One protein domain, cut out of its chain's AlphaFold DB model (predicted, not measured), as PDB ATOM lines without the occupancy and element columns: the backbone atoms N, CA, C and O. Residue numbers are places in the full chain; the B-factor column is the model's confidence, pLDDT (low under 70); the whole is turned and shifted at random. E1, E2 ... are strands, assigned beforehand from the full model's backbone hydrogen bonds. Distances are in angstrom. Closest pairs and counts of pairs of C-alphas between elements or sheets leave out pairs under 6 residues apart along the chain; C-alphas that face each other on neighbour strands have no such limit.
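What this domain is: This is residues 372 to 453 of the 488 residues of an uncharacterized protein of Flavobacterium sp. 245 (UniProt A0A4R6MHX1). A long, strongly twisted sheet, E1 to E4 with E8 and E7, lies across from a small sheet of E5, E6 and E9; the two are loosely and only partly face to face, with residues 396 to 411 linking them. The hairpin E7 and E8 makes one end of the long axis, and the tail after E9 the other. The 82 printed residues have no named helix and nine strands, E1 to E9 in order, holding 35 residues, under half; the class is all strand. The large sheet, E1 E2 E3 E4 E8 E7, is mixed; the small one, E5 E6 E9, is antiparallel. The whole is compact, with a radius of gyration of the C-alphas of 12.1 A, spanning 41 by 27 by 21 A, only just elongated.

Where its parts are: E1, residues 373 to 375, begins at C-alpha 373 (99.366, -32.618, 179.649). E2 is residues 380 to 383, E3 386 to 389, E4 392 to 395, E5 412 to 414 and E6 418 to 421. E7, residues 429 to 433, measures 13.3 A, and E8, 436 to 440, 12.4 A. E9, residues 445 to 447, ends at C-alpha 447 (117.813, -16.973, 174.319).

How they stand to each other: E1 to E4 form a meander, each strand the antiparallel neighbour of the one before; N 374 and O 382 are 2.8 A apart, N 388 and O 381 2.7 A, N 394 and O 387 2.8 A. E4 and E8 are parallel, with N 395 and O 439 at 2.9 A. E7 and E8 are a hairpin, N 438 to O 431 being 2.8 A. In the small sheet, N 420 and O 413 are 2.8 A apart, and N 446 and O 419 2.8 A. E3 and E6 are apart.

The domain as a whole: The C-alphas of Glu 435 and Lys 453, the two farthest apart, are 41.0 A apart. The printed part has no cut; the link E4 to E5 is long. Residues 426 to 427 have pLDDT under 70.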
ATOM      1  N   TYR A 372      99.083 -33.293 183.784       91.00
ATOM      2  CA  TYR A 372     100.439 -32.999 183.319       91.00
ATOM      3  C   TYR A 372     100.517 -32.704 181.820       91.00
ATOM      4  O   TYR A 372     101.607 -32.397 181.335       91.00
ATOM      5  N   LEU A 373      99.409 -32.844 181.085       88.06
ATOM      6  CA  LEU A 373      99.366 -32.618 179.649       88.06
ATOM      7  C   LEU A 373      99.151 -31.131 179.354       88.06
ATOM      8  O   LEU A 373      98.122 -30.559 179.710       88.06
ATOM      9  N   LYS A 374     100.080 -30.536 178.609       88.81
ATOM     10  CA  LYS A 374      99.885 -29.261 177.914       88.81
ATOM     11  C   LYS A 374      99.953 -29.514 176.413       88.81
ATOM     12  O   LYS A 374     100.890 -30.148 175.931       88.81
ATOM     13  N   ILE A 375      98.959 -29.031 175.678       83.69
ATOM     14  CA  ILE A 375      98.911 -29.128 174.217       83.69
ATOM     15  C   ILE A 375      99.195 -27.738 173.671       83.69
ATOM     16  O   ILE A 375      98.512 -26.787 174.042       83.69
ATOM     17  N   TYR A 376     100.185 -27.644 172.795       86.44
ATOM     18  CA  TYR A 376     100.544 -26.423 172.091       86.44
ATOM     19  C   TYR A 376     100.171 -26.542 170.609       86.44
ATOM     20  O   TYR A 376      99.811 -27.616 170.112       86.44
ATOM     21  N   LYS A 377     100.267 -25.433 169.870       80.12
ATOM     22  CA  LYS A 377     100.119 -25.447 168.406       80.12
ATOM     23  C   LYS A 377     101.188 -26.313 167.721       80.12
ATOM     24  O   LYS A 377     102.204 -26.681 168.303       80.12
ATOM     25  N   ASN A 378     100.948 -26.619 166.444       76.81
ATOM     26  CA  ASN A 378     101.929 -27.220 165.531       76.81
ATOM     27  C   ASN A 378     102.556 -28.533 166.041       76.81
ATOM     28  O   ASN A 378     103.754 -28.744 165.905       76.81
ATOM     29  N   GLN A 379     101.730 -29.426 166.605       80.00
ATOM     30  CA  GLN A 379     102.113 -30.783 167.041       80.00
ATOM     31  C   GLN A 379     103.068 -30.834 168.246       80.00
ATOM     32  O   GLN A 379     103.613 -31.900 168.552       80.00
ATOM     33  N   PHE A 380     103.242 -29.712 168.950       88.00
ATOM     34  CA  PHE A 380     103.983 -29.668 170.202       88.00
ATOM     35  C   PHE A 380     103.094 -30.040 171.382       88.00
ATOM     36  O   PHE A 380     101.984 -29.537 171.555       88.00
ATOM     37  N   ILE A 381     103.604 -30.926 172.227       88.94
ATOM     38  CA  ILE A 381     102.920 -31.393 173.428       88.94
ATOM     39  C   ILE A 381     103.944 -31.449 174.546       88.94
ATOM     40  O   ILE A 381     105.018 -32.008 174.364       88.94
ATOM     41  N   GLN A 382     103.609 -30.946 175.725       91.19
ATOM     42  CA  GLN A 382     104.384 -31.211 176.928       91.19
ATOM     43  C   GLN A 382     103.630 -32.188 177.822       91.19
ATOM     44  O   GLN A 382     102.441 -32.024 178.090       91.19
ATOM     45  N   TYR A 383     104.341 -33.202 178.307       90.38
ATOM     46  CA  TYR A 383     103.845 -34.097 179.341       90.38
ATOM     47  C   TYR A 383     104.869 -34.167 180.467       90.38
ATOM     48  O   TYR A 383     106.007 -34.595 180.263       90.38
ATOM     49  N   LYS A 384     104.471 -33.720 181.663       90.00
ATOM     50  CA  LYS A 384     105.391 -33.489 182.790       90.00
ATOM     51  C   LYS A 384     106.512 -32.524 182.366       90.00
ATOM     52  O   LYS A 384     106.219 -31.437 181.879       90.00
ATOM     53  N   ASN A 385     107.776 -32.915 182.522       87.75
ATOM     54  CA  ASN A 385     108.947 -32.093 182.203       87.75
ATOM     55  C   ASN A 385     109.611 -32.513 180.883       87.75
ATOM     56  O   ASN A 385     110.824 -32.407 180.763       87.75
ATOM     57  N   VAL A 386     108.847 -33.034 179.919       90.88
ATOM     58  CA  VAL A 386     109.365 -33.376 178.587       90.88
ATOM     59  C   VAL A 386     108.467 -32.752 177.528       90.88
ATOM     60  O   VAL A 386     107.243 -32.900 177.571       90.88
ATOM     61  N   LEU A 387     109.089 -32.035 176.593       92.62
ATOM     62  CA  LEU A 387     108.444 -31.513 175.394       92.62
ATOM     63  C   LEU A 387     108.575 -32.546 174.274       92.62
ATOM     64  O   LEU A 387     109.637 -33.135 174.089       92.62
ATOM     65  N   TYR A 388     107.503 -32.746 173.524       89.19
ATOM     66  CA  TYR A 388     107.418 -33.669 172.406       89.19
ATOM     67  C   TYR A 388     106.993 -32.927 171.143       89.19
ATOM     68  O   TYR A 388     106.130 -32.050 171.191       89.19
ATOM     69  N   PHE A 389     107.560 -33.332 170.012       87.62
ATOM     70  CA  PHE A 389     107.153 -32.930 168.671       87.62
ATOM     71  C   PHE A 389     106.912 -34.193 167.845       87.62
ATOM     72  O   PHE A 389     107.816 -35.012 167.679       87.62
ATOM     73  N   ASN A 390     105.684 -34.391 167.357       79.31
ATOM     74  CA  ASN A 390     105.304 -35.597 166.601       79.31
ATOM     75  C   ASN A 390     105.666 -36.926 167.296       79.31
ATOM     76  O   ASN A 390     106.112 -37.885 166.663       79.31
ATOM     77  N   GLY A 391     105.487 -36.987 168.617       77.62
ATOM     78  CA  GLY A 391     105.789 -38.177 169.418       77.62
ATOM     79  C   GLY A 391     107.268 -38.370 169.766       77.62
ATOM     80  O   GLY A 391     107.600 -39.284 170.517       77.62
ATOM     81  N   MET A 392     108.165 -37.528 169.248       85.25
ATOM     82  CA  MET A 392     109.592 -37.561 169.572       85.25
ATOM     83  C   MET A 392     109.904 -36.559 170.681       85.25
ATOM     84  O   MET A 392     109.374 -35.446 170.635       85.25
ATOM     85  N   PRO A 393     110.743 -36.909 171.669       90.12
ATOM     86  CA  PRO A 393     111.192 -35.951 172.668       90.12
ATOM     87  C   PRO A 393     112.012 -34.848 171.992       90.12
ATOM     88  O   PRO A 393     112.756 -35.096 171.041       90.12
ATOM     89  N   VAL A 394     111.858 -33.622 172.471       91.12
ATOM     90  CA  VAL A 394     112.592 -32.455 171.985       91.12
ATOM     91  C   VAL A 394     113.842 -32.267 172.838       91.12
ATOM     92  O   VAL A 394     113.788 -32.356 174.067       91.12
ATOM     93  N   GLU A 395     114.975 -31.994 172.196       89.44
ATOM     94  CA  GLU A 395     116.172 -31.523 172.892       89.44
ATOM     95  C   GLU A 395     115.882 -30.133 173.469       89.44
ATOM     96  O   GLU A 395     115.583 -29.193 172.739       89.44
ATOM     97  N   THR A 396     115.933 -30.011 174.793       79.31
ATOM     98  CA  THR A 396     115.392 -28.850 175.524       79.31
ATOM     99  C   THR A 396     116.439 -28.139 176.372       79.31
ATOM    100  O   THR A 396     116.093 -27.367 177.256       79.31
ATOM    101  N   SER A 397     117.729 -28.352 176.091       81.88
ATOM    102  CA  SER A 397     118.840 -27.801 176.889       81.88
ATOM    103  C   SER A 397     118.829 -26.269 177.034       81.88
ATOM    104  O   SER A 397     119.409 -25.750 177.983       81.88
ATOM    105  N   LYS A 398     118.132 -25.559 176.139       86.06
ATOM    106  CA  LYS A 398     117.994 -24.094 176.117       86.06
ATOM    107  C   LYS A 398     116.642 -23.564 176.633       86.06
ATOM    108  O   LYS A 398     116.374 -22.368 176.512       86.06
ATOM    109  N   LEU A 399     115.765 -24.435 177.143       89.69
ATOM    110  CA  LEU A 399     114.413 -24.082 177.598       89.69
ATOM    111  C   LEU A 399     114.135 -24.610 179.008       89.69
ATOM    112  O   LEU A 399     114.310 -25.793 179.294       89.69
ATOM    113  N   ASP A 400     113.583 -23.756 179.866       91.75
ATOM    114  CA  ASP A 400     113.004 -24.172 181.139       91.75
ATOM    115  C   ASP A 400     111.570 -24.691 180.942       91.75
ATOM    116  O   ASP A 400     110.576 -23.957 180.947       91.75
ATOM    117  N   LEU A 401     111.459 -26.013 180.813       92.44
ATOM    118  CA  LEU A 401     110.188 -26.706 180.604       92.44
ATOM    119  C   LEU A 401     109.185 -26.529 181.748       92.44
ATOM    120  O   LEU A 401     107.981 -26.676 181.528       92.44
ATOM    121  N   LYS A 402     109.630 -26.195 182.965       91.56
ATOM    122  CA  LYS A 402     108.712 -25.972 184.089       91.56
ATOM    123  C   LYS A 402     107.837 -24.741 183.841       91.56
ATOM    124  O   LYS A 402     106.642 -24.767 184.137       91.56
ATOM    125  N   ASN A 403     108.425 -23.699 183.256       91.75
ATOM    126  CA  ASN A 403     107.790 -22.403 183.012       91.75
ATOM    127  C   ASN A 403     107.287 -22.218 181.569       91.75
ATOM    128  O   ASN A 403     106.751 -21.155 181.236       91.75
ATOM    129  N   LEU A 404     107.415 -23.255 180.734       94.44
ATOM    130  CA  LEU A 404     107.012 -23.225 179.334       94.44
ATOM    131  C   LEU A 404     105.503 -22.975 179.173       94.44
ATOM    132  O   LEU A 404     104.647 -23.686 179.726       94.44
ATOM    133  N   ARG A 405     105.186 -21.966 178.367       92.94
ATOM    134  CA  ARG A 405     103.836 -21.540 177.989       92.94
ATOM    135  C   ARG A 405     103.819 -21.032 176.551       92.94
ATOM    136  O   ARG A 405     104.850 -20.648 176.011       92.94
ATOM    137  N   GLU A 406     102.642 -21.019 175.944       91.50
ATOM    138  CA  GLU A 406     102.433 -20.385 174.641       91.50
ATOM    139  C   GLU A 406     102.280 -18.868 174.811       91.50
ATOM    140  O   GLU A 406     101.680 -18.412 175.786       91.50
ATOM    141  N   ILE A 407     102.818 -18.088 173.870       91.38
ATOM    142  CA  ILE A 407     102.448 -16.677 173.726       91.38
ATOM    143  C   ILE A 407     101.138 -16.643 172.936       91.38
ATOM    144  O   ILE A 407     101.088 -17.092 171.787       91.38
ATOM    145  N   GLU A 408     100.075 -16.149 173.570       85.44
ATOM    146  CA  GLU A 408      98.710 -16.199 173.044       85.44
ATOM    147  C   GLU A 408      98.620 -15.669 171.602       85.44
ATOM    148  O   GLU A 408      99.268 -14.690 171.243       85.44
ATOM    149  N   ASN A 409      97.834 -16.356 170.764       81.81
ATOM    150  CA  ASN A 409      97.626 -16.045 169.341       81.81
ATOM    151  C   ASN A 409      98.881 -16.052 168.442       81.81
ATOM    152  O   ASN A 409      98.759 -15.805 167.246       81.81
ATOM    153  N   SER A 410     100.038 -16.476 168.954       90.38
ATOM    154  CA  SER A 410     101.288 -16.542 168.189       90.38
ATOM    155  C   SER A 410     101.743 -17.972 167.856       90.38
ATOM    156  O   SER A 410     101.096 -18.948 168.246       90.38
ATOM    157  N   ASN A 411     102.851 -18.096 167.124       92.88
ATOM    158  CA  ASN A 411     103.581 -19.335 166.845       92.88
ATOM    159  C   ASN A 411     104.839 -19.466 167.727       92.88
ATOM    160  O   ASN A 411     105.848 -20.025 167.294       92.88
ATOM    161  N   TYR A 412     104.784 -18.963 168.965       94.00
ATOM    162  CA  TYR A 412     105.910 -18.972 169.895       94.00
ATOM    163  C   TYR A 412     105.575 -19.641 171.227       94.00
ATOM    164  O   TYR A 412     104.528 -19.397 171.831       94.00
ATOM    165  N   LEU A 413     106.524 -20.434 171.723       94.50
ATOM    166  CA  LEU A 413     106.561 -20.894 173.109       94.50
ATOM    167  C   LEU A 413     107.630 -20.120 173.873       94.50
ATOM    168  O   LEU A 413     108.657 -19.752 173.309       94.50
ATOM    169  N   THR A 414     107.413 -19.891 175.163       94.38
ATOM    170  CA  THR A 414     108.376 -19.209 176.023       94.38
ATOM    171  C   THR A 414     108.382 -19.758 177.437       94.38
ATOM    172  O   THR A 414     107.343 -20.129 177.980       94.38
ATOM    173  N   ASP A 415     109.556 -19.761 178.056       93.50
ATOM    174  CA  ASP A 415     109.731 -19.947 179.497       93.50
ATOM    175  C   ASP A 415     109.848 -18.604 180.258       93.50
ATOM    176  O   ASP A 415     109.890 -18.573 181.486       93.50
ATOM    177  N   GLY A 416     109.826 -17.471 179.544       92.00
ATOM    178  CA  GLY A 416     110.011 -16.111 180.058       92.00
ATOM    179  C   GLY A 416     111.417 -15.524 179.869       92.00
ATOM    180  O   GLY A 416     111.569 -14.312 180.030       92.00
ATOM    181  N   LYS A 417     112.417 -16.344 179.522       91.19
ATOM    182  CA  LYS A 417     113.803 -15.929 179.221       91.19
ATOM    183  C   LYS A 417     114.243 -16.313 177.810       91.19
ATOM    184  O   LYS A 417     115.130 -15.667 177.258       91.19
ATOM    185  N   SER A 418     113.630 -17.342 177.251       92.81
ATOM    186  CA  SER A 418     113.879 -17.867 175.920       92.81
ATOM    187  C   SER A 418     112.563 -17.988 175.161       92.81
ATOM    188  O   SER A 418     111.483 -18.130 175.747       92.81
ATOM    189  N   ILE A 419     112.652 -17.926 173.838       93.44
ATOM    190  CA  ILE A 419     111.528 -18.137 172.930       93.44
ATOM    191  C   ILE A 419     111.884 -19.242 171.940       93.44
ATOM    192  O   ILE A 419     112.967 -19.227 171.368       93.44
ATOM    193  N   LEU A 420     110.955 -20.164 171.710       93.88
ATOM    194  CA  LEU A 420     111.007 -21.169 170.655       93.88
ATOM    195  C   LEU A 420     109.963 -20.834 169.587       93.88
ATOM    196  O   LEU A 420     108.768 -20.801 169.888       93.88
ATOM    197  N   TYR A 421     110.400 -20.640 168.342       92.94
ATOM    198  CA  TYR A 421     109.493 -20.531 167.202       92.94
ATOM    199  C   TYR A 421     109.016 -21.917 166.744       92.94
ATOM    200  O   TYR A 421     109.813 -22.771 166.346       92.94
ATOM    201  N   ILE A 422     107.701 -22.135 166.782       91.50
ATOM    202  CA  ILE A 422     107.052 -23.414 166.451       91.50
ATOM    203  C   ILE A 422     106.271 -23.372 165.131       91.50
ATOM    204  O   ILE A 422     105.601 -24.346 164.788       91.50
ATOM    205  N   GLY A 423     106.297 -22.257 164.397       87.88
ATOM    206  CA  GLY A 423     105.598 -22.108 163.117       87.88
ATOM    207  C   GLY A 423     106.324 -22.783 161.947       87.88
ATOM    208  O   GLY A 423     107.552 -22.893 161.932       87.88
ATOM    209  N   GLY A 424     105.547 -23.263 160.966       76.62
ATOM    210  CA  GLY A 424     106.053 -23.698 159.657       76.62
ATOM    211  C   GLY A 424     107.224 -24.688 159.698       76.62
ATOM    212  O   GLY A 424     108.152 -24.565 158.905       76.62
ATOM    213  N   VAL A 425     107.239 -25.624 160.654       78.00
ATOM    214  CA  VAL A 425     108.344 -26.583 160.811       78.00
ATOM    215  C   VAL A 425     108.380 -27.529 159.606       78.00
ATOM    216  O   VAL A 425     107.582 -28.462 159.512       78.00
ATOM    217  N   THR A 426     109.307 -27.280 158.680       66.94
ATOM    218  CA  THR A 426     109.615 -28.136 157.531       66.94
ATOM    219  C   THR A 426     111.029 -28.697 157.689       66.94
ATOM    220  O   THR A 426     111.990 -27.961 157.904       66.94
ATOM    221  N   GLY A 427     111.156 -30.024 157.631       65.94
ATOM    222  CA  GLY A 427     112.402 -30.709 157.986       65.94
ATOM    223  C   GLY A 427     112.659 -30.739 159.497       65.94
ATOM    224  O   GLY A 427     112.078 -29.981 160.272       65.94
ATOM    225  N   LEU A 428     113.503 -31.673 159.934       77.75
ATOM    226  CA  LEU A 428     113.840 -31.838 161.343       77.75
ATOM    227  C   LEU A 428     115.285 -32.309 161.485       77.75
ATOM    228  O   LEU A 428     115.667 -33.318 160.893       77.75
ATOM    229  N   SER A 429     116.065 -31.599 162.301       86.25
ATOM    230  CA  SER A 429     117.352 -32.103 162.768       86.25
ATOM    231  C   SER A 429     117.114 -33.110 163.889       86.25
ATOM    232  O   SER A 429     116.333 -32.860 164.811       86.25
ATOM    233  N   LEU A 430     117.762 -34.266 163.789       88.81
ATOM    234  CA  LEU A 430     117.631 -35.357 164.746       88.81
ATOM    235  C   LEU A 430     118.968 -35.606 165.430       88.81
ATOM    236  O   LEU A 430     120.012 -35.672 164.782       88.81
ATOM    237  N   LYS A 431     118.928 -35.814 166.746       89.88
ATOM    238  CA  LYS A 431     120.086 -36.241 167.532       89.88
ATOM    239  C   LYS A 431     119.768 -37.550 168.229       89.88
ATOM    240  O   LYS A 431     118.794 -37.639 168.969       89.88
ATOM    241  N   LYS A 432     120.602 -38.568 168.021       87.75
ATOM    242  CA  LYS A 432     120.459 -39.859 168.699       87.75
ATOM    243  C   LYS A 432     121.242 -39.847 170.013       87.75
ATOM    244  O   LYS A 432     122.442 -39.580 170.007       87.75
ATOM    245  N   LYS A 433     120.580 -40.146 171.132       82.69
ATOM    246  CA  LYS A 433     121.198 -40.354 172.454       82.69
ATOM    247  C   LYS A 433     120.659 -41.653 173.039       82.69
ATOM    248  O   LYS A 433     119.448 -41.795 173.144       82.69
ATOM    249  N   ASN A 434     121.534 -42.591 173.408       80.75
ATOM    250  CA  ASN A 434     121.143 -43.882 174.001       80.75
ATOM    251  C   ASN A 434     120.018 -44.587 173.216       80.75
ATOM    252  O   ASN A 434     118.999 -44.973 173.773       80.75
ATOM    253  N   GLU A 435     120.187 -44.684 171.894       79.75
ATOM    254  CA  GLU A 435     119.204 -45.247 170.952       79.75
ATOM    255  C   GLU A 435     117.888 -44.483 170.753       79.75
ATOM    256  O   GLU A 435     117.070 -44.900 169.933       79.75
ATOM    257  N   ILE A 436     117.697 -43.350 171.423       82.88
ATOM    258  CA  ILE A 436     116.494 -42.523 171.318       82.88
ATOM    259  C   ILE A 436     116.777 -41.346 170.385       82.88
ATOM    260  O   ILE A 436     117.800 -40.670 170.516       82.88
ATOM    261  N   GLU A 437     115.875 -41.101 169.439       87.81
ATOM    262  CA  GLU A 437     115.924 -39.929 168.563       87.81
ATOM    263  C   GLU A 437     115.262 -38.730 169.242       87.81
ATOM    264  O   GLU A 437     114.100 -38.798 169.647       87.81
ATOM    265  N   PHE A 438     116.003 -37.630 169.333       90.50
ATOM    266  CA  PHE A 438     115.525 -36.343 169.812       90.50
ATOM    267  C   PHE A 438     115.362 -35.382 168.644       90.50
ATOM    268  O   PHE A 438     116.253 -35.255 167.801       90.50
ATOM    269  N   ALA A 439     114.237 -34.682 168.630       90.50
ATOM    270  CA  ALA A 439     113.980 -33.574 167.733       90.50
ATOM    271  C   ALA A 439     114.767 -32.341 168.212       90.50
ATOM    272  O   ALA A 439     114.606 -31.913 169.355       90.50
ATOM    273  N   VAL A 440     115.631 -31.777 167.367       90.88
ATOM    274  CA  VAL A 440     116.487 -30.635 167.720       90.88
ATOM    275  C   VAL A 440     115.931 -29.358 167.103       90.88
ATOM    276  O   VAL A 440     115.792 -29.256 165.885       90.88
ATOM    277  N   PHE A 441     115.644 -28.379 167.961       89.06
ATOM    278  CA  PHE A 441     115.093 -27.069 167.594       89.06
ATOM    279  C   PHE A 441     116.024 -25.909 167.979       89.06
ATOM    280  O   PHE A 441     115.591 -24.764 168.016       89.06
ATOM    281  N   ASP A 442     117.301 -26.184 168.258       85.62
ATOM    282  CA  ASP A 442     118.258 -25.211 168.802       85.62
ATOM    283  C   ASP A 442     118.412 -23.933 167.970       85.62
ATOM    284  O   ASP A 442     118.623 -22.872 168.557       85.62
ATOM    285  N   ASP A 443     118.286 -24.024 166.643       84.50
ATOM    286  CA  ASP A 443     118.361 -22.879 165.718       84.50
ATOM    287  C   ASP A 443     117.077 -22.036 165.705       84.50
ATOM    288  O   ASP A 443     117.062 -20.922 165.192       84.50
ATOM    289  N   ARG A 444     115.992 -22.564 166.283       88.25
ATOM    290  CA  ARG A 444     114.691 -21.899 166.436       88.25
ATOM    291  C   ARG A 444     114.474 -21.353 167.846       88.25
ATOM    292  O   ARG A 444     113.405 -20.809 168.125       88.25
ATOM    293  N   ILE A 445     115.463 -21.518 168.728       90.50
ATOM    294  CA  ILE A 445     115.439 -21.013 170.100       90.50
ATOM    295  C   ILE A 445     116.268 -19.735 170.177       90.50
ATOM    296  O   ILE A 445     117.463 -19.720 169.884       90.50
ATOM    297  N   ILE A 446     115.622 -18.667 170.626       90.38
ATOM    298  CA  ILE A 446     116.227 -17.364 170.856       90.38
ATOM    299  C   ILE A 446     116.311 -17.151 172.366       90.38
ATOM    300  O   ILE A 446     115.297 -16.970 173.040       90.38
ATOM    301  N   GLU A 447     117.530 -17.181 172.896       90.31
ATOM    302  CA  GLU A 447     117.813 -16.973 174.319       90.31
ATOM    303  C   GLU A 447     117.902 -15.475 174.668       90.31
ATOM    304  O   GLU A 447     118.105 -14.613 173.803       90.31
ATOM    305  N   ASN A 448     117.790 -15.159 175.960       87.00
ATOM    306  CA  ASN A 448     117.877 -13.798 176.503       87.00
ATOM    307  C   ASN A 448     116.846 -12.843 175.881       87.00
ATOM    308  O   ASN A 448     117.161 -11.762 175.363       87.00
ATOM    309  N   VAL A 449     115.589 -13.274 175.910       85.25
ATOM    310  CA  VAL A 449     114.424 -12.519 175.471       85.25
ATOM    311  C   VAL A 449     113.426 -12.412 176.620       85.25
ATOM    312  O   VAL A 449     112.803 -13.392 177.020       85.25
ATOM    313  N   PHE A 450     113.251 -11.195 177.136       84.88
ATOM    314  CA  PHE A 450     112.286 -10.912 178.194       84.88
ATOM    315  C   PHE A 450     110.896 -10.697 177.596       84.88
ATOM    316  O   PHE A 450     110.581  -9.633 177.067       84.88
ATOM    317  N   THR A 451     110.040 -11.708 177.697       83.19
ATOM    318  CA  THR A 451     108.748 -11.703 176.995       83.19
ATOM    319  C   THR A 451     107.676 -10.846 177.655       83.19
ATOM    320  O   THR A 451     106.603 -10.689 177.086       83.19
ATOM    321  N   SER A 452     107.924 -10.295 178.845       84.75
ATOM    322  CA  SER A 452     106.946  -9.462 179.560       84.75
ATOM    323  C   SER A 452     106.631  -8.146 178.846       84.75
ATOM    324  O   SER A 452     105.596  -7.547 179.123       84.75
ATOM    325  N   LYS A 453     107.513  -7.700 177.945       84.19
ATOM    326  CA  LYS A 453     107.356  -6.466 177.162       84.19
ATOM    327  C   LYS A 453     107.041  -6.713 175.686       84.19
ATOM    328  O   LYS A 453     106.722  -5.762 174.981       84.19
TER     329      LYS A 453